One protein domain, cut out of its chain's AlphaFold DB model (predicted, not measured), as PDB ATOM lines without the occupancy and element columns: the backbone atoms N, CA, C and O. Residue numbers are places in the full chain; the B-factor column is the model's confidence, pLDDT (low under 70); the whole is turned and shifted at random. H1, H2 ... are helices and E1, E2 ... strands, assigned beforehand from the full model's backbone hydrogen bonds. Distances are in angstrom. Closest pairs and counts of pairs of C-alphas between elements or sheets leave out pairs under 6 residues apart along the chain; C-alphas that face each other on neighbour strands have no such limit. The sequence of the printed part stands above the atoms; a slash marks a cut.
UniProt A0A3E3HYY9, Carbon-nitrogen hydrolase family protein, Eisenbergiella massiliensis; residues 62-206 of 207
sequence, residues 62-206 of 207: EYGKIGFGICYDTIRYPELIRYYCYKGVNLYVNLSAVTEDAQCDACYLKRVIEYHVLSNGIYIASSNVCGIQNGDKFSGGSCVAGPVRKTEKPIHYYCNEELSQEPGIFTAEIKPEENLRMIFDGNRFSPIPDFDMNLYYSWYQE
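Overview. This is residues 62 to 206 of the 207 residues of the protein "Carbon-nitrogen hydrolase family protein" of Eisenbergiella massiliensis (UniProt A0A3E3HYY9). A strongly twisted sheet of five strands is covered on one face by helices H1, H2 and H3, while residues 167 to 175 of a long unnamed stretch run past its other face. At one end the small hairpin E4 and E5 extends the sheet's strand E3; toward the other end lies H4, and residues 198 to 206, with most of H5, stick out as a tail. The printed part has 145 residues with five named helices and seven named strands, in the order E1 H1 H2 E2 H3 E3 E4 E5 E6 E7 H4 H5. The large sheet runs E1 E2 E3 E6 E7 and is mixed; the class is mixed, helices and strands. The whole is compact, with a radius of gyration of the C-alphas of 16.3 A and spans of 50 by 41 by 28 A.

Along the chain. E1, residues 64 to 70, begins at C-alpha 64 (-21.901, -45.663, -38.127) and is 20.3 A long. H1, residues 72 to 76, and H2, residues 78 to 86, lead to E2, residues 91 to 96, 16.0 A. H3, residues 108 to 120, is 18.5 A long, and E3, residues 123 to 128, 16.2 A. E4, residues 130 to 133, E5, residues 136 to 139, E6, residues 143 to 147, and E7, residues 155 to 159, follow. H4 holds residues 182 to 185; H5, residues 197 to 203, ends at C-alpha 203 (7.081, -32.748, -28.752).

Arrangement. E1 and E2 are parallel, with N 67 and O 91 2.9 A apart. E2 and E3 are parallel, with N 94 and O 125 at 2.9 A. E3 and E6 are antiparallel, with N 124 and O 145 at 2.8 A. The hairpin E6 and E7 has N 158 and O 144 at 2.8 A. E1, H1 H2, E2 and E2, H3, E3 are strand-helix-strand units, parallel neighbour strands joined through helices, with right-handed crossovers. H2 and H3 make two layers with the sheet, helices on one face, at heights of 9.6 A and 8.4 A. They touch, the C-alphas of Arg 82 and Asn 120 being closest at 6.5 A. E3 runs on into E4 at 30 degrees; in the hairpin E4 and E5, N 138 and O 131 are 2.8 A apart. H4 is close to H2 but not clearly touching, Tyr 86 and Phe 184 having the closest C-alphas, 6.3 A. In H1, H2 and H3 every O i to N i+4 pair is within hydrogen-bond range, in H5 2 of 3; H4 is too short for one.

Size, cuts and confidence. The farthest C-alphas, of Asn 134 and Phe 189, are 53.0 A apart. The printed part has no cut. The links E2 to H3, E7 to H4 and H4 to H5 are long. The pLDDT is under 70 at residues 102 to 103, 149 to 153 and 163.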
ATOM      1  N   GLU A  62     -27.260 -45.281 -37.005       87.62
ATOM      2  CA  GLU A  62     -27.373 -46.710 -37.341       87.62
ATOM      3  C   GLU A  62     -26.406 -47.137 -38.467       87.62
ATOM      4  O   GLU A  62     -26.060 -48.309 -38.566       87.62
ATOM      5  N   TYR A  63     -25.906 -46.179 -39.255       85.44
ATOM      6  CA  TYR A  63     -24.962 -46.389 -40.359       85.44
ATOM      7  C   TYR A  63     -23.490 -46.209 -39.947       85.44
ATOM      8  O   TYR A  63     -22.593 -46.245 -40.789       85.44
ATOM      9  N   GLY A  64     -23.226 -45.973 -38.658       92.31
ATOM     10  CA  GLY A  64     -21.901 -45.663 -38.127       92.31
ATOM     11  C   GLY A  64     -21.749 -44.207 -37.687       92.31
ATOM     12  O   GLY A  64     -22.717 -43.451 -37.554       92.31
ATOM     13  N   LYS A  65     -20.511 -43.815 -37.394       96.38
ATOM     14  CA  LYS A  65     -20.168 -42.479 -36.895       96.38
ATOM     15  C   LYS A  65     -19.898 -41.518 -38.048       96.38
ATOM     16  O   LYS A  65     -19.109 -41.835 -38.936       96.38
ATOM     17  N   ILE A  66     -20.469 -40.320 -37.983       97.75
ATOM     18  CA  ILE A  66     -20.261 -39.256 -38.973       97.75
ATOM     19  C   ILE A  66     -19.557 -38.073 -38.306       97.75
ATOM     20  O   ILE A  66     -19.983 -37.620 -37.244       97.75
ATOM     21  N   GLY A  67     -18.476 -37.593 -38.915       98.31
ATOM     22  CA  GLY A  67     -17.740 -36.395 -38.512       98.31
ATOM     23  C   GLY A  67     -17.955 -35.267 -39.514       98.31
ATOM     24  O   GLY A  67     -18.198 -35.522 -40.692       98.31
ATOM     25  N   PHE A  68     -17.859 -34.022 -39.055       98.62
ATOM     26  CA  PHE A  68     -18.182 -32.846 -39.866       98.62
ATOM     27  C   PHE A  68     -17.037 -31.839 -39.874       98.62
ATOM     28  O   PHE A  68     -16.342 -31.661 -38.868       98.62
ATOM     29  N   GLY A  69     -16.866 -31.154 -40.997       98.50
ATOM     30  CA  GLY A  69     -16.014 -29.979 -41.098       98.50
ATOM     31  C   GLY A  69     -16.460 -29.050 -42.213       98.50
ATOM     32  O   GLY A  69     -17.267 -29.412 -43.074       98.50
ATOM     33  N   ILE A  70     -15.958 -27.820 -42.158       98.50
ATOM     34  CA  ILE A  70     -16.301 -26.787 -43.128       98.50
ATOM     35  C   ILE A  70     -15.016 -26.268 -43.762       98.50
ATOM     36  O   ILE A  70     -14.186 -25.655 -43.090       98.50
ATOM     37  N   CYS A  71     -14.896 -26.456 -45.073       96.06
ATOM     38  CA  CYS A  71     -13.950 -25.812 -45.971       96.06
ATOM     39  C   CYS A  71     -12.517 -25.853 -45.429       96.06
ATOM     40  O   CYS A  71     -11.827 -26.860 -45.547       96.06
ATOM     41  N   TYR A  72     -12.081 -24.771 -44.788       96.62
ATOM     42  CA  TYR A  72     -10.735 -24.613 -44.260       96.62
ATOM     43  C   TYR A  72     -10.342 -25.680 -43.232       96.62
ATOM     44  O   TYR A  72      -9.183 -26.092 -43.224       96.62
ATOM     45  N   ASP A  73     -11.309 -26.186 -42.455       98.19
ATOM     46  CA  ASP A  73     -11.131 -27.348 -41.576       98.19
ATOM     47  C   ASP A  73     -10.546 -28.548 -42.343       98.19
ATOM     48  O   ASP A  73      -9.619 -29.198 -41.873       98.19
ATOM     49  N   THR A  74     -11.059 -28.805 -43.548       96.94
ATOM     50  CA  THR A  74     -10.622 -29.885 -44.442       96.94
ATOM     51  C   THR A  74      -9.342 -29.513 -45.182       96.94
ATOM     52  O   THR A  74      -8.461 -30.340 -45.375       96.94
ATOM     53  N   ILE A  75      -9.219 -28.262 -45.622       93.81
ATOM     54  CA  ILE A  75      -8.159 -27.842 -46.548       93.81
ATOM     55  C   ILE A  75      -6.785 -27.782 -45.882       93.81
ATOM     56  O   ILE A  75      -5.788 -28.134 -46.514       93.81
ATOM     57  N   ARG A  76      -6.705 -27.305 -44.634       94.12
ATOM     58  CA  ARG A  76      -5.412 -27.023 -43.984       94.12
ATOM     59  C   ARG A  76      -5.116 -27.849 -42.743       94.12
ATOM     60  O   ARG A  76      -3.944 -27.937 -42.398       94.12
ATOM     61  N   TYR A  77      -6.125 -28.433 -42.099       96.56
ATOM     62  CA  TYR A  77      -5.978 -29.010 -40.758       96.56
ATOM     63  C   TYR A  77      -6.202 -30.525 -40.763       96.56
ATOM     64  O   TYR A  77      -7.293 -31.002 -40.425       96.56
ATOM     65  N   PRO A  78      -5.181 -31.318 -41.144       96.06
ATOM     66  CA  PRO A  78      -5.276 -32.776 -41.114       96.06
ATOM     67  C   PRO A  78      -5.574 -33.333 -39.722       96.06
ATOM     68  O   PRO A  78      -6.127 -34.427 -39.613       96.06
ATOM     69  N   GLU A  79      -5.266 -32.590 -38.661       97.00
ATOM     70  CA  GLU A  79      -5.485 -32.980 -37.271       97.00
ATOM     71  C   GLU A  79      -6.956 -33.269 -36.980       97.00
ATOM     72  O   GLU A  79      -7.262 -34.203 -36.239       97.00
ATOM     73  N   LEU A  80      -7.883 -32.514 -37.581       98.00
ATOM     74  CA  LEU A  80      -9.310 -32.707 -37.333       98.00
ATOM     75  C   LEU A  80      -9.801 -34.044 -37.899       98.00
ATOM     76  O   LEU A  80     -10.474 -34.809 -37.206       98.00
ATOM     77  N   ILE A  81      -9.444 -34.354 -39.147       97.31
ATOM     78  CA  ILE A  81      -9.821 -35.623 -39.784       97.31
ATOM     79  C   ILE A  81      -9.075 -36.784 -39.126       97.31
ATOM     80  O   ILE A  81      -9.680 -37.826 -38.867       97.31
ATOM     81  N   ARG A  82      -7.805 -36.587 -38.754       96.25
ATOM     82  CA  ARG A  82      -7.026 -37.565 -37.987       96.25
ATOM     83  C   ARG A  82      -7.701 -37.895 -36.657       96.25
ATOM     84  O   ARG A  82      -7.852 -39.072 -36.332       96.25
ATOM     85  N   TYR A  83      -8.170 -36.880 -35.929       96.81
ATOM     86  CA  TYR A  83      -8.947 -37.046 -34.699       96.81
ATOM     87  C   TYR A  83     -10.239 -37.828 -34.947       96.81
ATOM     88  O   TYR A  83     -10.539 -38.771 -34.213       96.81
ATOM     89  N   TYR A  84     -10.999 -37.477 -35.987       97.88
ATOM     90  CA  TYR A  84     -12.218 -38.202 -36.337       97.88
ATOM     91  C   TYR A  84     -11.933 -39.680 -36.620       97.88
ATOM     92  O   TYR A  84     -12.625 -40.551 -36.089       97.88
ATOM     93  N   CYS A  85     -10.875 -39.978 -37.369       95.19
ATOM     94  CA  CYS A  85     -10.481 -41.350 -37.668       95.19
ATOM     95  C   CYS A  85     -10.060 -42.122 -36.417       95.19
ATOM     96  O   CYS A  85     -10.548 -43.231 -36.212       95.19
ATOM     97  N   TYR A  86      -9.265 -41.505 -35.539       94.69
ATOM     98  CA  TYR A  86      -8.910 -42.072 -34.235       94.69
ATOM     99  C   TYR A  86     -10.148 -42.359 -33.362       94.69
ATOM    100  O   TYR A  86     -10.194 -43.344 -32.632       94.69
ATOM    101  N   LYS A  87     -11.203 -41.539 -33.456       95.81
ATOM    102  CA  LYS A  87     -12.489 -41.776 -32.769       95.81
ATOM    103  C   LYS A  87     -13.404 -42.794 -33.470       95.81
ATOM    104  O   LYS A  87     -14.525 -43.035 -32.997       95.81
ATOM    105  N   GLY A  88     -12.949 -43.395 -34.567       94.38
ATOM    106  CA  GLY A  88     -13.686 -44.390 -35.341       94.38
ATOM    107  C   GLY A  88     -14.789 -43.802 -36.223       94.38
ATOM    108  O   GLY A  88     -15.777 -44.481 -36.475       94.38
ATOM    109  N   VAL A  89     -14.672 -42.543 -36.659       97.00
ATOM    110  CA  VAL A  89     -15.628 -41.917 -37.594       97.00
ATOM    111  C   VAL A  89     -15.581 -42.596 -38.949       97.00
ATOM    112  O   VAL A  89     -14.537 -42.595 -39.596       97.00
ATOM    113  N   ASN A  90     -16.709 -43.142 -39.395       95.00
ATOM    114  CA  ASN A  90     -16.809 -43.888 -40.639       95.00
ATOM    115  C   ASN A  90     -16.959 -43.005 -41.887       95.00
ATOM    116  O   ASN A  90     -16.500 -43.403 -42.952       95.00
ATOM    117  N   LEU A  91     -17.598 -41.842 -41.758       96.81
ATOM    118  CA  LEU A  91     -17.815 -40.891 -42.850       96.81
ATOM    119  C   LEU A  91     -17.471 -39.478 -42.385       96.81
ATOM    120  O   LEU A  91     -17.962 -39.025 -41.350       96.81
ATOM    121  N   TYR A  92     -16.672 -38.767 -43.169       98.12
ATOM    122  CA  TYR A  92     -16.432 -37.343 -42.994       98.12
ATOM    123  C   TYR A  92     -17.245 -36.533 -44.007       98.12
ATOM    124  O   TYR A  92     -17.154 -36.760 -45.212       98.12
ATOM    125  N   VAL A  93     -18.042 -35.582 -43.524       98.31
ATOM    126  CA  VAL A  93     -18.825 -34.664 -44.357       98.31
ATOM    127  C   VAL A  93     -18.134 -33.304 -44.384       98.31
ATOM    128  O   VAL A  93     -17.989 -32.654 -43.346       98.31
ATOM    129  N   ASN A  94     -17.736 -32.877 -45.580       98.12
ATOM    130  CA  ASN A  94     -17.123 -31.582 -45.849       98.12
ATOM    131  C   ASN A  94     -18.107 -30.669 -46.589       98.12
ATOM    132  O   ASN A  94     -18.523 -30.979 -47.705       98.12
ATOM    133  N   LEU A  95     -18.426 -29.520 -45.996       97.88
ATOM    134  CA  LEU A  95     -19.099 -28.419 -46.691       97.88
ATOM    135  C   LEU A  95     -18.059 -27.384 -47.107       97.88
ATOM    136  O   LEU A  95     -17.273 -26.948 -46.271       97.88
ATOM    137  N   SER A  96     -18.036 -26.958 -48.363       94.75
ATOM    138  CA  SER A  96     -16.972 -26.092 -48.871       94.75
ATOM    139  C   SER A  96     -17.445 -25.044 -49.874       94.75
ATOM    140  O   SER A  96     -18.524 -25.143 -50.452       94.75
ATOM    141  N   ALA A  97     -16.626 -24.003 -50.015       93.31
ATOM    142  CA  ALA A  97     -16.784 -22.928 -50.985       93.31
ATOM    143  C   ALA A  97     -15.377 -22.507 -51.442       93.31
ATOM    144  O   ALA A  97     -14.853 -21.476 -51.027       93.31
ATOM    145  N   VAL A  98     -14.712 -23.392 -52.187       91.06
ATOM    146  CA  VAL A  98     -13.348 -23.187 -52.698       91.06
ATOM    147  C   VAL A  98     -13.410 -22.437 -54.020       91.06
ATOM    148  O   VAL A  98     -14.107 -22.858 -54.944       91.06
ATOM    149  N   THR A  99     -12.675 -21.333 -54.092       89.31
ATOM    150  CA  THR A  99     -12.541 -20.499 -55.284       89.31
ATOM    151  C   THR A  99     -11.370 -20.944 -56.150       89.31
ATOM    152  O   THR A  99     -10.379 -21.484 -55.655       89.31
ATOM    153  N   GLU A 100     -11.486 -20.692 -57.449       85.62
ATOM    154  CA  GLU A 100     -10.371 -20.718 -58.382       85.62
ATOM    155  C   GLU A 100      -9.700 -19.344 -58.403       85.62
ATOM    156  O   GLU A 100     -10.336 -18.338 -58.723       85.62
ATOM    157  N   ASP A 101      -8.412 -19.301 -58.082       80.31
ATOM    158  CA  ASP A 101      -7.596 -18.091 -58.153       80.31
ATOM    159  C   ASP A 101      -6.150 -18.426 -58.563       80.31
ATOM    160  O   ASP A 101      -5.824 -19.558 -58.925       80.31
ATOM    161  N   ALA A 102      -5.255 -17.436 -58.535       63.50
ATOM    162  CA  ALA A 102      -3.851 -17.630 -58.909       63.50
ATOM    163  C   ALA A 102      -3.097 -18.647 -58.020       63.50
ATOM    164  O   ALA A 102      -2.021 -19.105 -58.400       63.50
ATOM    165  N   GLN A 103      -3.623 -18.974 -56.838       68.19
ATOM    166  CA  GLN A 103      -3.025 -19.880 -55.852       68.19
ATOM    167  C   GLN A 103      -3.770 -21.220 -55.753       68.19
ATOM    168  O   GLN A 103      -3.166 -22.219 -55.356       68.19
ATOM    169  N   CYS A 104      -5.056 -21.256 -56.104       76.81
ATOM    170  CA  CYS A 104      -5.905 -22.441 -56.066       76.81
ATOM    171  C   CYS A 104      -6.489 -22.718 -57.452       76.81
ATOM    172  O   CYS A 104      -7.429 -22.063 -57.886       76.81
ATOM    173  N   ASP A 105      -5.953 -23.723 -58.144       81.19
ATOM    174  CA  ASP A 105      -6.564 -24.210 -59.383       81.19
ATOM    175  C   ASP A 105      -7.820 -25.063 -59.116       81.19
ATOM    176  O   ASP A 105      -8.073 -25.510 -57.992       81.19
ATOM    177  N   ALA A 106      -8.580 -25.354 -60.177       77.25
ATOM    178  CA  ALA A 106      -9.822 -26.130 -60.112       77.25
ATOM    179  C   ALA A 106      -9.669 -27.525 -59.468       77.25
ATOM    180  O   ALA A 106     -10.620 -28.066 -58.908       77.25
ATOM    181  N   CYS A 107      -8.468 -28.109 -59.502       84.50
ATOM    182  CA  CYS A 107      -8.172 -29.427 -58.944       84.50
ATOM    183  C   CYS A 107      -7.680 -29.370 -57.489       84.50
ATOM    184  O   CYS A 107      -7.393 -30.418 -56.905       84.50
ATOM    185  N   TYR A 108      -7.563 -28.188 -56.880       88.81
ATOM    186  CA  TYR A 108      -7.036 -28.039 -55.525       88.81
ATOM    187  C   TYR A 108      -7.843 -28.837 -54.492       88.81
ATOM    188  O   TYR A 108      -7.267 -29.627 -53.741       88.81
ATOM    189  N   LEU A 109      -9.176 -28.707 -54.504       90.81
ATOM    190  CA  LEU A 109     -10.047 -29.455 -53.593       90.81
ATOM    191  C   LEU A 109      -9.908 -30.968 -53.801       90.81
ATOM    192  O   LEU A 109      -9.806 -31.705 -52.824       90.81
ATOM    193  N   LYS A 110      -9.816 -31.424 -55.057       90.94
ATOM    194  CA  LYS A 110      -9.602 -32.839 -55.394       90.94
ATOM    195  C   LYS A 110      -8.379 -33.393 -54.671       90.94
ATOM    196  O   LYS A 110      -8.499 -34.349 -53.919       90.94
ATOM    197  N   ARG A 111      -7.222 -32.735 -54.798       92.31
ATOM    198  CA  ARG A 111      -5.971 -33.173 -54.149       92.31
ATOM    199  C   ARG A 111      -6.081 -33.227 -52.627       92.31
ATOM    200  O   ARG A 111      -5.525 -34.130 -52.009       92.31
ATOM    201  N   VAL A 112      -6.787 -32.270 -52.025       94.12
ATOM    202  CA  VAL A 112      -7.042 -32.251 -50.576       94.12
ATOM    203  C   VAL A 112      -7.867 -33.470 -50.157       94.12
ATOM    204  O   VAL A 112      -7.497 -34.155 -49.204       94.12
ATOM    205  N   ILE A 113      -8.958 -33.768 -50.870       94.69
ATOM    206  CA  ILE A 113      -9.783 -34.956 -50.599       94.69
ATOM    207  C   ILE A 113      -8.943 -36.225 -50.741       94.69
ATOM    208  O   ILE A 113      -8.938 -37.065 -49.842       94.69
ATOM    209  N   GLU A 114      -8.175 -36.332 -51.822       93.75
ATOM    210  CA  GLU A 114      -7.322 -37.488 -52.087       93.75
ATOM    211  C   GLU A 114      -6.279 -37.712 -50.992       93.75
ATOM    212  O   GLU A 114      -6.095 -38.837 -50.520       93.75
ATOM    213  N   TYR A 115      -5.642 -36.632 -50.535       94.19
ATOM    214  CA  TYR A 115      -4.709 -36.666 -49.417       94.19
ATOM    215  C   TYR A 115      -5.365 -37.227 -48.150       94.19
ATOM    216  O   TYR A 115      -4.781 -38.092 -47.492       94.19
ATOM    217  N   HIS A 116      -6.572 -36.780 -47.798       94.81
ATOM    218  CA  HIS A 116      -7.238 -37.248 -46.580       94.81
ATOM    219  C   HIS A 116      -7.701 -38.696 -46.684       94.81
ATOM    220  O   HIS A 116      -7.529 -39.436 -45.714       94.81
ATOM    221  N   VAL A 117      -8.208 -39.120 -47.844       93.56
ATOM    222  CA  VAL A 117      -8.566 -40.527 -48.084       93.56
ATOM    223  C   VAL A 117      -7.330 -41.417 -47.954       93.56
ATOM    224  O   VAL A 117      -7.369 -42.395 -47.214       93.56
ATOM    225  N   LEU A 118      -6.214 -41.071 -48.604       91.19
ATOM    226  CA  LEU A 118      -4.990 -41.884 -48.559       91.19
ATOM    227  C   LEU A 118      -4.345 -41.904 -47.178       91.19
ATOM    228  O   LEU A 118      -3.916 -42.952 -46.706       91.19
ATOM    229  N   SER A 119      -4.251 -40.745 -46.531       90.69
ATOM    230  CA  SER A 119      -3.530 -40.624 -45.266       90.69
ATOM    231  C   SER A 119      -4.326 -41.149 -44.075       90.69
ATOM    232  O   SER A 119      -3.713 -41.481 -43.059       90.69
ATOM    233  N   ASN A 120      -5.659 -41.218 -44.161       91.38
ATOM    234  CA  ASN A 120      -6.519 -41.646 -43.054       91.38
ATOM    235  C   ASN A 120      -7.349 -42.906 -43.332       91.38
ATOM    236  O   ASN A 120      -7.903 -43.457 -42.381       91.38
ATOM    237  N   GLY A 121      -7.465 -43.343 -44.588       90.62
ATOM    238  CA  GLY A 121      -8.285 -44.495 -44.963       90.62
ATOM    239  C   GLY A 121      -9.780 -44.289 -44.709       90.62
ATOM    240  O   GLY A 121     -10.454 -45.232 -44.300       90.62
ATOM    241  N   ILE A 122     -10.280 -43.061 -44.894       93.12
ATOM    242  CA  ILE A 122     -11.648 -42.655 -44.541       93.12
ATOM    243  C   ILE A 122     -12.511 -42.329 -45.769       93.12
ATOM    244  O   ILE A 122     -12.006 -41.790 -46.753       93.12
ATOM    245  N   TYR A 123     -13.818 -42.596 -45.690       95.50
ATOM    246  CA  TYR A 123     -14.812 -42.038 -46.612       95.50
ATOM    247  C   TYR A 123     -15.033 -40.540 -46.403       95.50
ATOM    248  O   TYR A 123     -15.244 -40.079 -45.278       95.50
ATOM    249  N   ILE A 124     -15.083 -39.787 -47.498       96.38
ATOM    250  CA  ILE A 124     -15.376 -38.357 -47.506       96.38
ATOM    251  C   ILE A 124     -16.506 -38.065 -48.489       96.38
ATOM    252  O   ILE A 124     -16.402 -38.380 -49.672       96.38
ATOM    253  N   ALA A 125     -17.558 -37.411 -48.000       96.44
ATOM    254  CA  ALA A 125     -18.563 -36.758 -48.827       96.44
ATOM    255  C   ALA A 125     -18.291 -35.250 -48.812       96.44
ATOM    256  O   ALA A 125     -18.394 -34.605 -47.766       96.44
ATOM    257  N   SER A 126     -17.919 -34.695 -49.961       96.38
ATOM    258  CA  SER A 126     -17.584 -33.282 -50.111       96.38
ATOM    259  C   SER A 126     -18.618 -32.584 -50.982       96.38
ATOM    260  O   SER A 126     -18.830 -32.974 -52.129       96.38
ATOM    261  N   SER A 127     -19.233 -31.531 -50.449       95.62
ATOM    262  CA  SER A 127     -20.100 -30.623 -51.197       95.62
ATOM    263  C   SER A 127     -19.417 -29.263 -51.300       95.62
ATOM    264  O   SER A 127     -19.055 -28.667 -50.284       95.62
ATOM    265  N   ASN A 128     -19.194 -28.796 -52.525       94.50
ATOM    266  CA  ASN A 128     -18.584 -27.507 -52.824       94.50
ATOM    267  C   ASN A 128     -19.508 -26.662 -53.704       94.50
ATOM    268  O   ASN A 128     -20.212 -27.195 -54.565       94.50
ATOM    269  N   VAL A 129     -19.462 -25.347 -53.510       93.69
ATOM    270  CA  VAL A 129     -20.096 -24.375 -54.410       93.69
ATOM    271  C   VAL A 129     -19.437 -24.447 -55.794       93.69
ATOM    272  O   VAL A 129     -18.248 -24.742 -55.909       93.69
ATOM    273  N   CYS A 130     -20.205 -24.182 -56.850       92.00
ATOM    274  CA  CYS A 130     -19.722 -24.098 -58.227       92.00
ATOM    275  C   CYS A 130     -20.275 -22.851 -58.933       92.00
ATOM    276  O   CYS A 130     -21.241 -22.235 -58.468       92.00
ATOM    277  N   GLY A 131     -19.665 -22.489 -60.061       90.69
ATOM    278  CA  GLY A 131     -20.067 -21.333 -60.861       90.69
ATOM    279  C   GLY A 131     -19.536 -20.004 -60.319       90.69
ATOM    280  O   GLY A 131     -18.652 -19.970 -59.467       90.69
ATOM    281  N   ILE A 132     -20.049 -18.890 -60.845       91.62
ATOM    282  CA  ILE A 132     -19.599 -17.540 -60.479       91.62
ATOM    283  C   ILE A 132     -20.597 -16.908 -59.507       91.62
ATOM    284  O   ILE A 132     -21.786 -16.819 -59.815       91.62
ATOM    285  N   GLN A 133     -20.119 -16.424 -58.360       90.31
ATOM    286  CA  GLN A 133     -20.921 -15.658 -57.402       90.31
ATOM    287  C   GLN A 133     -20.129 -14.443 -56.926       90.31
ATOM    288  O   GLN A 133     -18.971 -14.567 -56.550       90.31
ATOM    289  N   ASN A 134     -20.747 -13.259 -56.943       89.38
ATOM    290  CA  ASN A 134     -20.126 -11.996 -56.511       89.38
ATOM    291  C   ASN A 134     -18.760 -11.681 -57.162       89.38
ATOM    292  O   ASN A 134     -17.959 -10.951 -56.590       89.38
ATOM    293  N   GLY A 135     -18.509 -12.201 -58.367       89.75
ATOM    294  CA  GLY A 135     -17.247 -12.023 -59.095       89.75
ATOM    295  C   GLY A 135     -16.210 -13.124 -58.853       89.75
ATOM    296  O   GLY A 135     -15.275 -13.232 -59.643       89.75
ATOM    297  N   ASP A 136     -16.410 -13.982 -57.851       89.69
ATOM    298  CA  ASP A 136     -15.544 -15.125 -57.567       89.69
ATOM    299  C   ASP A 136     -16.019 -16.372 -58.323       89.69
ATOM    300  O   ASP A 136     -17.215 -16.679 -58.359       89.69
ATOM    301  N   LYS A 137     -15.080 -17.118 -58.916       91.12
ATOM    302  CA  LYS A 137     -15.351 -18.409 -59.562       91.12
ATOM    303  C   LYS A 137     -15.121 -19.535 -58.559       91.12
ATOM    304  O   LYS A 137     -14.003 -19.719 -58.092       91.12
ATOM    305  N   PHE A 138     -16.152 -20.312 -58.258       91.31
ATOM    306  CA  PHE A 138     -16.067 -21.488 -57.400       91.31
ATOM    307  C   PHE A 138     -15.805 -22.750 -58.213       91.31
ATOM    308  O   PHE A 138     -16.451 -22.985 -59.235       91.31
ATOM    309  N   SER A 139     -14.886 -23.579 -57.718       89.44
ATOM    310  CA  SER A 139     -14.306 -24.696 -58.466       89.44
ATOM    311  C   SER A 139     -15.197 -25.932 -58.580       89.44
ATOM    312  O   SER A 139     -14.748 -26.941 -59.120       89.44
ATOM    313  N   GLY A 140     -16.385 -25.947 -57.964       91.31
ATOM    314  CA  GLY A 140     -17.222 -27.143 -57.894       91.31
ATOM    315  C   GLY A 140     -16.453 -28.353 -57.364       91.31
ATOM    316  O   GLY A 140     -15.712 -28.263 -56.383       91.31
ATOM    317  N   GLY A 141     -16.615 -29.504 -58.009       88.94
ATOM    318  CA  GLY A 141     -15.875 -30.710 -57.644       88.94
ATOM    319  C   GLY A 141     -16.427 -31.417 -56.410       88.94
ATOM    320  O   GLY A 141     -15.680 -32.066 -55.679       88.94
ATOM    321  N   SER A 142     -17.734 -31.285 -56.169       94.06
ATOM    322  CA  SER A 142     -18.441 -32.108 -55.185       94.06
ATOM    323  C   SER A 142     -18.305 -33.585 -55.547       94.06
ATOM    324  O   SER A 142     -18.506 -33.946 -56.707       94.06
ATOM    325  N   CYS A 143     -17.996 -34.438 -54.574       94.38
ATOM    326  CA  CYS A 143     -17.736 -35.856 -54.802       94.38
ATOM    327  C   CYS A 143     -17.952 -36.694 -53.538       94.38
ATOM    328  O   CYS A 143     -18.032 -36.174 -52.418       94.38
ATOM    329  N   VAL A 144     -18.000 -38.012 -53.725       95.31
ATOM    330  CA  VAL A 144     -17.851 -38.991 -52.647       95.31
ATOM    331  C   VAL A 144     -16.638 -39.846 -52.966       95.31
ATOM    332  O   VAL A 144     -16.607 -40.513 -53.999       95.31
ATOM    333  N   ALA A 145     -15.644 -39.827 -52.085       94.06
ATOM    334  CA  ALA A 145     -14.394 -40.557 -52.248       94.06
ATOM    335  C   ALA A 145     -14.094 -41.411 -51.014       94.06
ATOM    336  O   ALA A 145     -14.467 -41.059 -49.896       94.06
ATOM    337  N   GLY A 146     -13.412 -42.534 -51.194       93.44
ATOM    338  CA  GLY A 146     -13.059 -43.413 -50.087       93.44
ATOM    339  C   GLY A 146     -12.051 -44.493 -50.468       93.44
ATOM    340  O   GLY A 146     -11.606 -44.553 -51.619       93.44
ATOM    341  N   PRO A 147     -11.655 -45.330 -49.499       88.00
ATOM    342  CA  PRO A 147     -10.770 -46.459 -49.750       88.00
ATOM    343  C   PRO A 147     -11.490 -47.593 -50.496       88.00
ATOM    344  O   PRO A 147     -12.708 -47.730 -50.411       88.00
ATOM    345  N   VAL A 148     -10.722 -48.454 -51.171       78.38
ATOM    346  CA  VAL A 148     -11.208 -49.730 -51.721       78.38
ATOM    347  C   VAL A 148     -10.717 -50.872 -50.846       78.38
ATOM    348  O   VAL A 148      -9.520 -50.997 -50.576       78.38
ATOM    349  N   ARG A 149     -11.622 -51.762 -50.432       65.56
ATOM    350  CA  ARG A 149     -11.226 -52.977 -49.716       65.56
ATOM    351  C   ARG A 149     -10.327 -53.841 -50.614       65.56
ATOM    352  O   ARG A 149     -10.726 -54.173 -51.726       65.56
ATOM    353  N   LYS A 150      -9.185 -54.289 -50.062       57.34
ATOM    354  CA  LYS A 150      -8.195 -55.285 -50.567       57.34
ATOM    355  C   LYS A 150      -6.842 -54.743 -51.034       57.34
ATOM    356  O   LYS A 150      -5.941 -55.558 -51.228       57.34
ATOM    357  N   THR A 151      -6.644 -53.437 -51.171       57.88
ATOM    358  CA  THR A 151      -5.351 -52.896 -51.617       57.88
ATOM    359  C   THR A 151      -4.959 -51.638 -50.848       57.88
ATOM    360  O   THR A 151      -5.804 -50.852 -50.439       57.88
ATOM    361  N   GLU A 152      -3.651 -51.424 -50.671       57.34
ATOM    362  CA  GLU A 152      -3.097 -50.187 -50.086       57.34
ATOM    363  C   GLU A 152      -3.195 -48.985 -51.063       57.34
ATOM    364  O   GLU A 152      -2.787 -47.881 -50.713       57.34
ATOM    365  N   LYS A 153      -3.727 -49.188 -52.288       62.38
ATOM    366  CA  LYS A 153      -3.999 -48.186 -53.351       62.38
ATOM    367  C   LYS A 153      -5.067 -48.725 -54.329       62.38
ATOM    368  O   LYS A 153      -5.006 -49.929 -54.584       62.38
ATOM    369  N   PRO A 154      -5.951 -47.935 -54.979       72.94
ATOM    370  CA  PRO A 154      -6.079 -46.473 -55.017       72.94
ATOM    371  C   PRO A 154      -7.321 -45.933 -54.273       72.94
ATOM    372  O   PRO A 154      -8.139 -46.686 -53.749       72.94
ATOM    373  N   ILE A 155      -7.446 -44.603 -54.253       85.56
ATOM    374  CA  ILE A 155      -8.686 -43.886 -53.920       85.56
ATOM    375  C   ILE A 155      -9.761 -44.294 -54.923       85.56
ATOM    376  O   ILE A 155      -9.474 -44.401 -56.116       85.56
ATOM    377  N   HIS A 156     -10.990 -44.466 -54.456       90.31
ATOM    378  CA  HIS A 156     -12.140 -44.644 -55.325       90.31
ATOM    379  C   HIS A 156     -13.114 -43.488 -55.175       90.31
ATOM    380  O   HIS A 156     -13.498 -43.125 -54.061       90.31
ATOM    381  N   TYR A 157     -13.513 -42.931 -56.313       92.25
ATOM    382  CA  TYR A 157     -14.601 -41.976 -56.410       92.25
ATOM    383  C   TYR A 157     -15.892 -42.745 -56.656       92.25
ATOM    384  O   TYR A 157     -16.103 -43.309 -57.725       92.25
ATOM    385  N   TYR A 158     -16.757 -42.762 -55.649       91.31
ATOM    386  CA  TYR A 158     -18.074 -43.388 -55.720       91.31
ATOM    387  C   TYR A 158     -19.073 -42.516 -56.489       91.31
ATOM    388  O   TYR A 158     -20.061 -43.020 -57.016       91.31
ATOM    389  N   CYS A 159     -18.807 -41.210 -56.576       91.25
ATOM    390  CA  CYS A 159     -19.407 -40.323 -57.564       91.25
ATOM    391  C   CYS A 159     -18.467 -39.151 -57.888       91.25
ATOM    392  O   CYS A 159     -17.683 -38.724 -57.036       91.25
ATOM    393  N   ASN A 160     -18.587 -38.632 -59.117       83.88
ATOM    394  CA  ASN A 160     -17.881 -37.452 -59.634       83.88
ATOM    395  C   ASN A 160     -16.350 -37.495 -59.498       83.88
ATOM    396  O   ASN A 160     -15.751 -36.648 -58.835       83.88
ATOM    397  N   GLU A 161     -15.709 -38.477 -60.138       75.81
ATOM    398  CA  GLU A 161     -14.246 -38.467 -60.299       75.81
ATOM    399  C   GLU A 161     -13.776 -37.268 -61.133       75.81
ATOM    400  O   GLU A 161     -12.810 -36.582 -60.785       75.81
ATOM    401  N   GLU A 162     -14.505 -36.990 -62.215       73.44
ATOM    402  CA  GLU A 162     -14.402 -35.745 -62.962       73.44
ATOM    403  C   GLU A 162     -15.167 -34.658 -62.200       73.44
ATOM    404  O   GLU A 162     -16.354 -34.801 -61.892       73.44
ATOM    405  N   LEU A 163     -14.464 -33.583 -61.835       68.00
ATOM    406  CA  LEU A 163     -14.988 -32.538 -60.962       68.00
ATOM    407  C   LEU A 163     -16.152 -31.810 -61.634       68.00
ATOM    408  O   LEU A 163     -15.935 -30.940 -62.479       68.00
ATOM    409  N   SER A 164     -17.381 -32.135 -61.224       73.31
ATOM    410  CA  SER A 164     -18.564 -31.440 -61.727       73.31
ATOM    411  C   SER A 164     -18.490 -29.947 -61.402       73.31
ATOM    412  O   SER A 164     -18.310 -29.563 -60.244       73.31
ATOM    413  N   GLN A 165     -18.647 -29.119 -62.431       81.00
ATOM    414  CA  GLN A 165     -18.701 -27.657 -62.336       81.00
ATOM    415  C   GLN A 165     -20.140 -27.123 -62.307       81.00
ATOM    416  O   GLN A 165     -20.347 -25.916 -62.214       81.00
ATOM    417  N   GLU A 166     -21.128 -28.018 -62.366       85.38
ATOM    418  CA  GLU A 166     -22.542 -27.670 -62.473       85.38
ATOM    419  C   GLU A 166     -23.311 -28.025 -61.192       85.38
ATOM    420  O   GLU A 166     -22.999 -29.034 -60.541       85.38
ATOM    421  N   PRO A 167     -24.346 -27.239 -60.828       91.06
ATOM    422  CA  PRO A 167     -25.220 -27.572 -59.713       91.06
ATOM    423  C   PRO A 167     -25.896 -28.928 -59.929       91.06
ATOM    424  O   PRO A 167     -26.427 -29.209 -61.002       91.06
ATOM    425  N   GLY A 168     -25.931 -29.765 -58.894       91.50
ATOM    426  CA  GLY A 168     -26.538 -31.084 -59.010       91.50
ATOM    427  C   GLY A 168     -26.638 -31.840 -57.695       91.50
ATOM    428  O   GLY A 168     -26.007 -31.491 -56.697       91.50
ATOM    429  N   ILE A 169     -27.447 -32.899 -57.720       92.31
ATOM    430  CA  ILE A 169     -27.512 -33.904 -56.659       92.31
ATOM    431  C   ILE A 169     -26.766 -35.130 -57.163       92.31
ATOM    432  O   ILE A 169     -27.156 -35.741 -58.156       92.31
ATOM    433  N   PHE A 170     -25.708 -35.495 -56.453       91.69
ATOM    434  CA  PHE A 170     -24.902 -36.667 -56.758       91.69
ATOM    435  C   PHE A 170     -25.120 -37.708 -55.676       91.69
ATOM    436  O   PHE A 170     -25.200 -37.381 -54.493       91.69
ATOM    437  N   THR A 171     -25.239 -38.962 -56.089       93.38
ATOM    438  CA  THR A 171     -25.535 -40.070 -55.183       93.38
ATOM    439  C   THR A 171     -24.446 -41.121 -55.292       93.38
ATOM    440  O   THR A 171     -23.844 -41.296 -56.348       93.38
ATOM    441  N   ALA A 172     -24.166 -41.771 -54.172       92.81
ATOM    442  CA  ALA A 172     -23.171 -42.816 -54.049       92.81
ATOM    443  C   ALA A 172     -23.638 -43.804 -52.982       92.81
ATOM    444  O   ALA A 172     -24.166 -43.398 -51.945       92.81
ATOM    445  N   GLU A 173     -23.409 -45.088 -53.226       93.38
ATOM    446  CA  GLU A 173     -23.543 -46.131 -52.216       93.38
ATOM    447  C   GLU A 173     -22.149 -46.451 -51.675       93.38
ATOM    448  O   GLU A 173     -21.230 -46.743 -52.439       93.38
ATOM    449  N   ILE A 174     -21.981 -46.362 -50.358       91.62
ATOM    450  CA  ILE A 174     -20.713 -46.634 -49.677       91.62
ATOM    451  C   ILE A 174     -20.896 -47.752 -48.658       91.62
ATOM    452  O   ILE A 174     -22.010 -48.021 -48.209       91.62
ATOM    453  N   LYS A 175     -19.783 -48.362 -48.254       89.25
ATOM    454  CA  LYS A 175     -19.731 -49.403 -47.225       89.25
ATOM    455  C   LYS A 175     -18.863 -48.912 -46.069       89.25
ATOM    456  O   LYS A 175     -17.647 -49.083 -46.114       89.25
ATOM    457  N   PRO A 176     -19.435 -48.234 -45.057       82.50
ATOM    458  CA  PRO A 176     -18.667 -47.580 -43.993       82.50
ATOM    459  C   PRO A 176     -17.773 -48.534 -43.172       82.50
ATOM    460  O   PRO A 176     -16.864 -48.086 -42.464       82.50
ATOM    461  N   GLU A 177     -18.009 -49.840 -43.252       81.38
ATOM    462  CA  GLU A 177     -17.176 -50.912 -42.704       81.38
ATOM    463  C   GLU A 177     -15.874 -51.164 -43.487       81.38
ATOM    464  O   GLU A 177     -14.959 -51.788 -42.959       81.38
ATOM    465  N   GLU A 178     -15.754 -50.668 -44.720       81.81
ATOM    466  CA  GLU A 178     -14.565 -50.827 -45.571       81.81
ATOM    467  C   GLU A 178     -13.495 -49.744 -45.335       81.81
ATOM    468  O   GLU A 178     -12.471 -49.729 -46.018       81.81
ATOM    469  N   ASN A 179     -13.689 -48.861 -44.344       83.81
ATOM    470  CA  ASN A 179     -12.653 -47.921 -43.914       83.81
ATOM    471  C   ASN A 179     -11.351 -48.652 -43.556       83.81
ATOM    472  O   ASN A 179     -11.354 -49.654 -42.838       83.81
ATOM    473  N   LEU A 180     -10.217 -48.100 -43.985       82.12
ATOM    474  CA  LEU A 180      -8.901 -48.637 -43.663       82.12
ATOM    475  C   LEU A 180      -8.383 -47.977 -42.385       82.12
ATOM    476  O   LEU A 180      -8.053 -46.795 -42.361       82.12
ATOM    477  N   ARG A 181      -8.281 -48.757 -41.308       84.12
ATOM    478  CA  ARG A 181      -7.813 -48.288 -39.992       84.12
ATOM    479  C   ARG A 181      -6.390 -48.705 -39.653       84.12
ATOM    480  O   ARG A 181      -6.002 -48.658 -38.495       84.12
ATOM    481  N   MET A 182      -5.600 -49.081 -40.654       80.25
ATOM    482  CA  MET A 182      -4.308 -49.753 -40.467       80.25
ATOM    483  C   MET A 182      -3.342 -49.038 -39.516       80.25
ATOM    484  O   MET A 182      -2.616 -49.691 -38.780       80.25
ATOM    485  N   ILE A 183      -3.338 -47.702 -39.499       86.69
ATOM    486  CA  ILE A 183      -2.447 -46.965 -38.595       86.69
ATOM    487  C   ILE A 183      -3.011 -46.820 -37.171       86.69
ATOM    488  O   ILE A 183      -2.256 -46.503 -36.262       86.69
ATOM    489  N   PHE A 184      -4.322 -47.004 -36.976       89.56
ATOM    490  CA  PHE A 184      -5.019 -46.809 -35.697       89.56
ATOM    491  C   PHE A 184      -5.298 -48.122 -34.960       89.56
ATOM    492  O   PHE A 184      -5.299 -48.126 -33.734       89.56
ATOM    493  N   ASP A 185      -5.505 -49.211 -35.704       87.06
ATOM    494  CA  ASP A 185      -5.911 -50.519 -35.171       87.06
ATOM    495  C   ASP A 185      -4.807 -51.586 -35.333       87.06
ATOM    496  O   ASP A 185      -5.002 -52.747 -34.980       87.06
ATOM    497  N   GLY A 186      -3.649 -51.202 -35.883       83.56
ATOM    498  CA  GLY A 186      -2.603 -52.126 -36.314       83.56
ATOM    499  C   GLY A 186      -2.791 -52.592 -37.762       83.56
ATOM    500  O   GLY A 186      -3.831 -52.402 -38.399       83.56
ATOM    501  N   ASN A 187      -1.743 -53.191 -38.315       85.06
ATOM    502  CA  ASN A 187      -1.643 -53.565 -39.720       85.06
ATOM    503  C   ASN A 187      -1.244 -55.047 -39.882       85.06
ATOM    504  O   ASN A 187      -1.057 -55.782 -38.915       85.06
ATOM    505  N   ARG A 188      -1.103 -55.512 -41.132       85.25
ATOM    506  CA  ARG A 188      -0.772 -56.919 -41.445       85.25
ATOM    507  C   ARG A 188       0.573 -57.407 -40.882       85.25
ATOM    508  O   ARG A 188       0.819 -58.608 -40.887       85.25
ATOM    509  N   PHE A 189       1.446 -56.495 -40.465       88.50
ATOM    510  CA  PHE A 189       2.768 -56.786 -39.917       88.50
ATOM    511  C   PHE A 189       2.817 -56.664 -38.391       88.50
ATOM    512  O   PHE A 189       3.620 -57.348 -37.763       88.50
ATOM    513  N   SER A 190       1.981 -55.813 -37.792       90.88
ATOM    514  CA  SER A 190       1.970 -55.557 -36.351       90.88
ATOM    515  C   SER A 190       0.557 -55.255 -35.851       90.88
ATOM    516  O   SER A 190      -0.095 -54.371 -36.403       90.88
ATOM    517  N   PRO A 191       0.087 -55.907 -34.771       89.38
ATOM    518  CA  PRO A 191      -1.174 -55.545 -34.126       89.38
ATOM    519  C   PRO A 191      -1.076 -54.247 -33.305       89.38
ATOM    520  O   PRO A 191      -2.085 -53.765 -32.804       89.38
ATOM    521  N   ILE A 192       0.129 -53.698 -33.120       91.12
ATOM    522  CA  ILE A 192       0.340 -52.422 -32.431       91.12
ATOM    523  C   ILE A 192       0.094 -51.289 -33.441       91.12
ATOM    524  O   ILE A 192       0.709 -51.321 -34.510       91.12
ATOM    525  N   PRO A 193      -0.764 -50.300 -33.132       92.00
ATOM    526  CA  PRO A 193      -0.987 -49.141 -33.995       92.00
ATOM    527  C   PRO A 193       0.287 -48.327 -34.251       92.00
ATOM    528  O   PRO A 193       1.027 -48.030 -33.315       92.00
ATOM    529  N   ASP A 194       0.504 -47.915 -35.503       91.31
ATOM    530  CA  ASP A 194       1.618 -47.030 -35.880       91.31
ATOM    531  C   ASP A 194       1.382 -45.573 -35.429       91.31
ATOM    532  O   ASP A 194       2.327 -44.812 -35.216       91.31
ATOM    533  N   PHE A 195       0.118 -45.152 -35.314       93.12
ATOM    534  CA  PHE A 195      -0.257 -43.812 -34.870       93.12
ATOM    535  C   PHE A 195      -0.105 -43.672 -33.349       93.12
ATOM    536  O   PHE A 195      -0.878 -44.253 -32.587       93.12
ATOM    537  N   ASP A 196       0.831 -42.824 -32.914       92.75
ATOM    538  CA  ASP A 196       1.085 -42.541 -31.498       92.75
ATOM    539  C   ASP A 196       0.845 -41.064 -31.158       92.75
ATOM    540  O   ASP A 196       1.707 -40.197 -31.308       92.75
ATOM    541  N   MET A 197      -0.353 -40.773 -30.649       91.88
ATOM    542  CA  MET A 197      -0.732 -39.423 -30.232       91.88
ATOM    543  C   MET A 197       0.107 -38.892 -29.060       91.88
ATOM    544  O   MET A 197       0.349 -37.685 -28.997       91.88
ATOM    545  N   ASN A 198       0.539 -39.756 -28.136       92.31
ATOM    546  CA  ASN A 198       1.292 -39.328 -26.956       92.31
ATOM    547  C   ASN A 198       2.701 -38.898 -27.351       92.31
ATOM    548  O   ASN A 198       3.190 -37.884 -26.849       92.31
ATOM    549  N   LEU A 199       3.314 -39.619 -28.292       93.12
ATOM    550  CA  LEU A 199       4.593 -39.237 -28.875       93.12
ATOM    551  C   LEU A 199       4.518 -37.835 -29.491       93.12
ATOM    552  O   LEU A 199       5.301 -36.965 -29.113       93.12
ATOM    553  N   TYR A 200       3.544 -37.578 -30.373       92.50
ATOM    554  CA  TYR A 200       3.408 -36.257 -30.998       92.50
ATOM    555  C   TYR A 200       3.135 -35.169 -29.960       92.50
ATOM    556  O   TYR A 200       3.750 -34.107 -30.002       92.50
ATOM    557  N   TYR A 201       2.242 -35.435 -29.002       92.06
ATOM    558  CA  TYR A 201       1.915 -34.492 -27.936       92.06
ATOM    559  C   TYR A 201       3.135 -34.125 -27.083       92.06
ATOM    560  O   TYR A 201       3.260 -32.961 -26.696       92.06
ATOM    561  N   SER A 202       4.039 -35.080 -26.833       94.31
ATOM    562  CA  SER A 202       5.267 -34.840 -26.067       94.31
ATOM    563  C   SER A 202       6.145 -33.754 -26.702       94.31
ATOM    564  O   SER A 202       6.620 -32.872 -25.995       94.31
ATOM    565  N   TRP A 203       6.257 -33.727 -28.035       94.06
ATOM    566  CA  TRP A 203       7.081 -32.748 -28.752       94.06
ATOM    567  C   TRP A 203       6.501 -31.331 -28.736       94.06
ATOM    568  O   TRP A 203       7.241 -30.363 -28.859       94.06
ATOM    569  N   TYR A 204       5.185 -31.184 -28.561       92.00
ATOM    570  CA  TYR A 204       4.539 -29.871 -28.460       92.00
ATOM    571  C   TYR A 204       4.626 -29.244 -27.060       92.00
ATOM    572  O   TYR A 204       4.213 -28.095 -26.902       92.00
ATOM    573  N   GLN A 205       5.128 -29.970 -26.050       90.06
ATOM    574  CA  GLN A 205       5.335 -29.416 -24.703       90.06
ATOM    575  C   GLN A 205       6.601 -28.559 -24.607       90.06
ATOM    576  O   GLN A 205       6.713 -27.726 -23.712       90.06
ATOM    577  N   GLU A 206       7.542 -28.751 -25.528       79.38
ATOM    578  CA  GLU A 206       8.806 -28.026 -25.581       79.38
ATOM    579  C   GLU A 206       8.671 -26.871 -26.580       79.38
ATOM    580  O   GLU A 206       8.824 -27.053 -27.789       79.38
TER     581      GLU A 206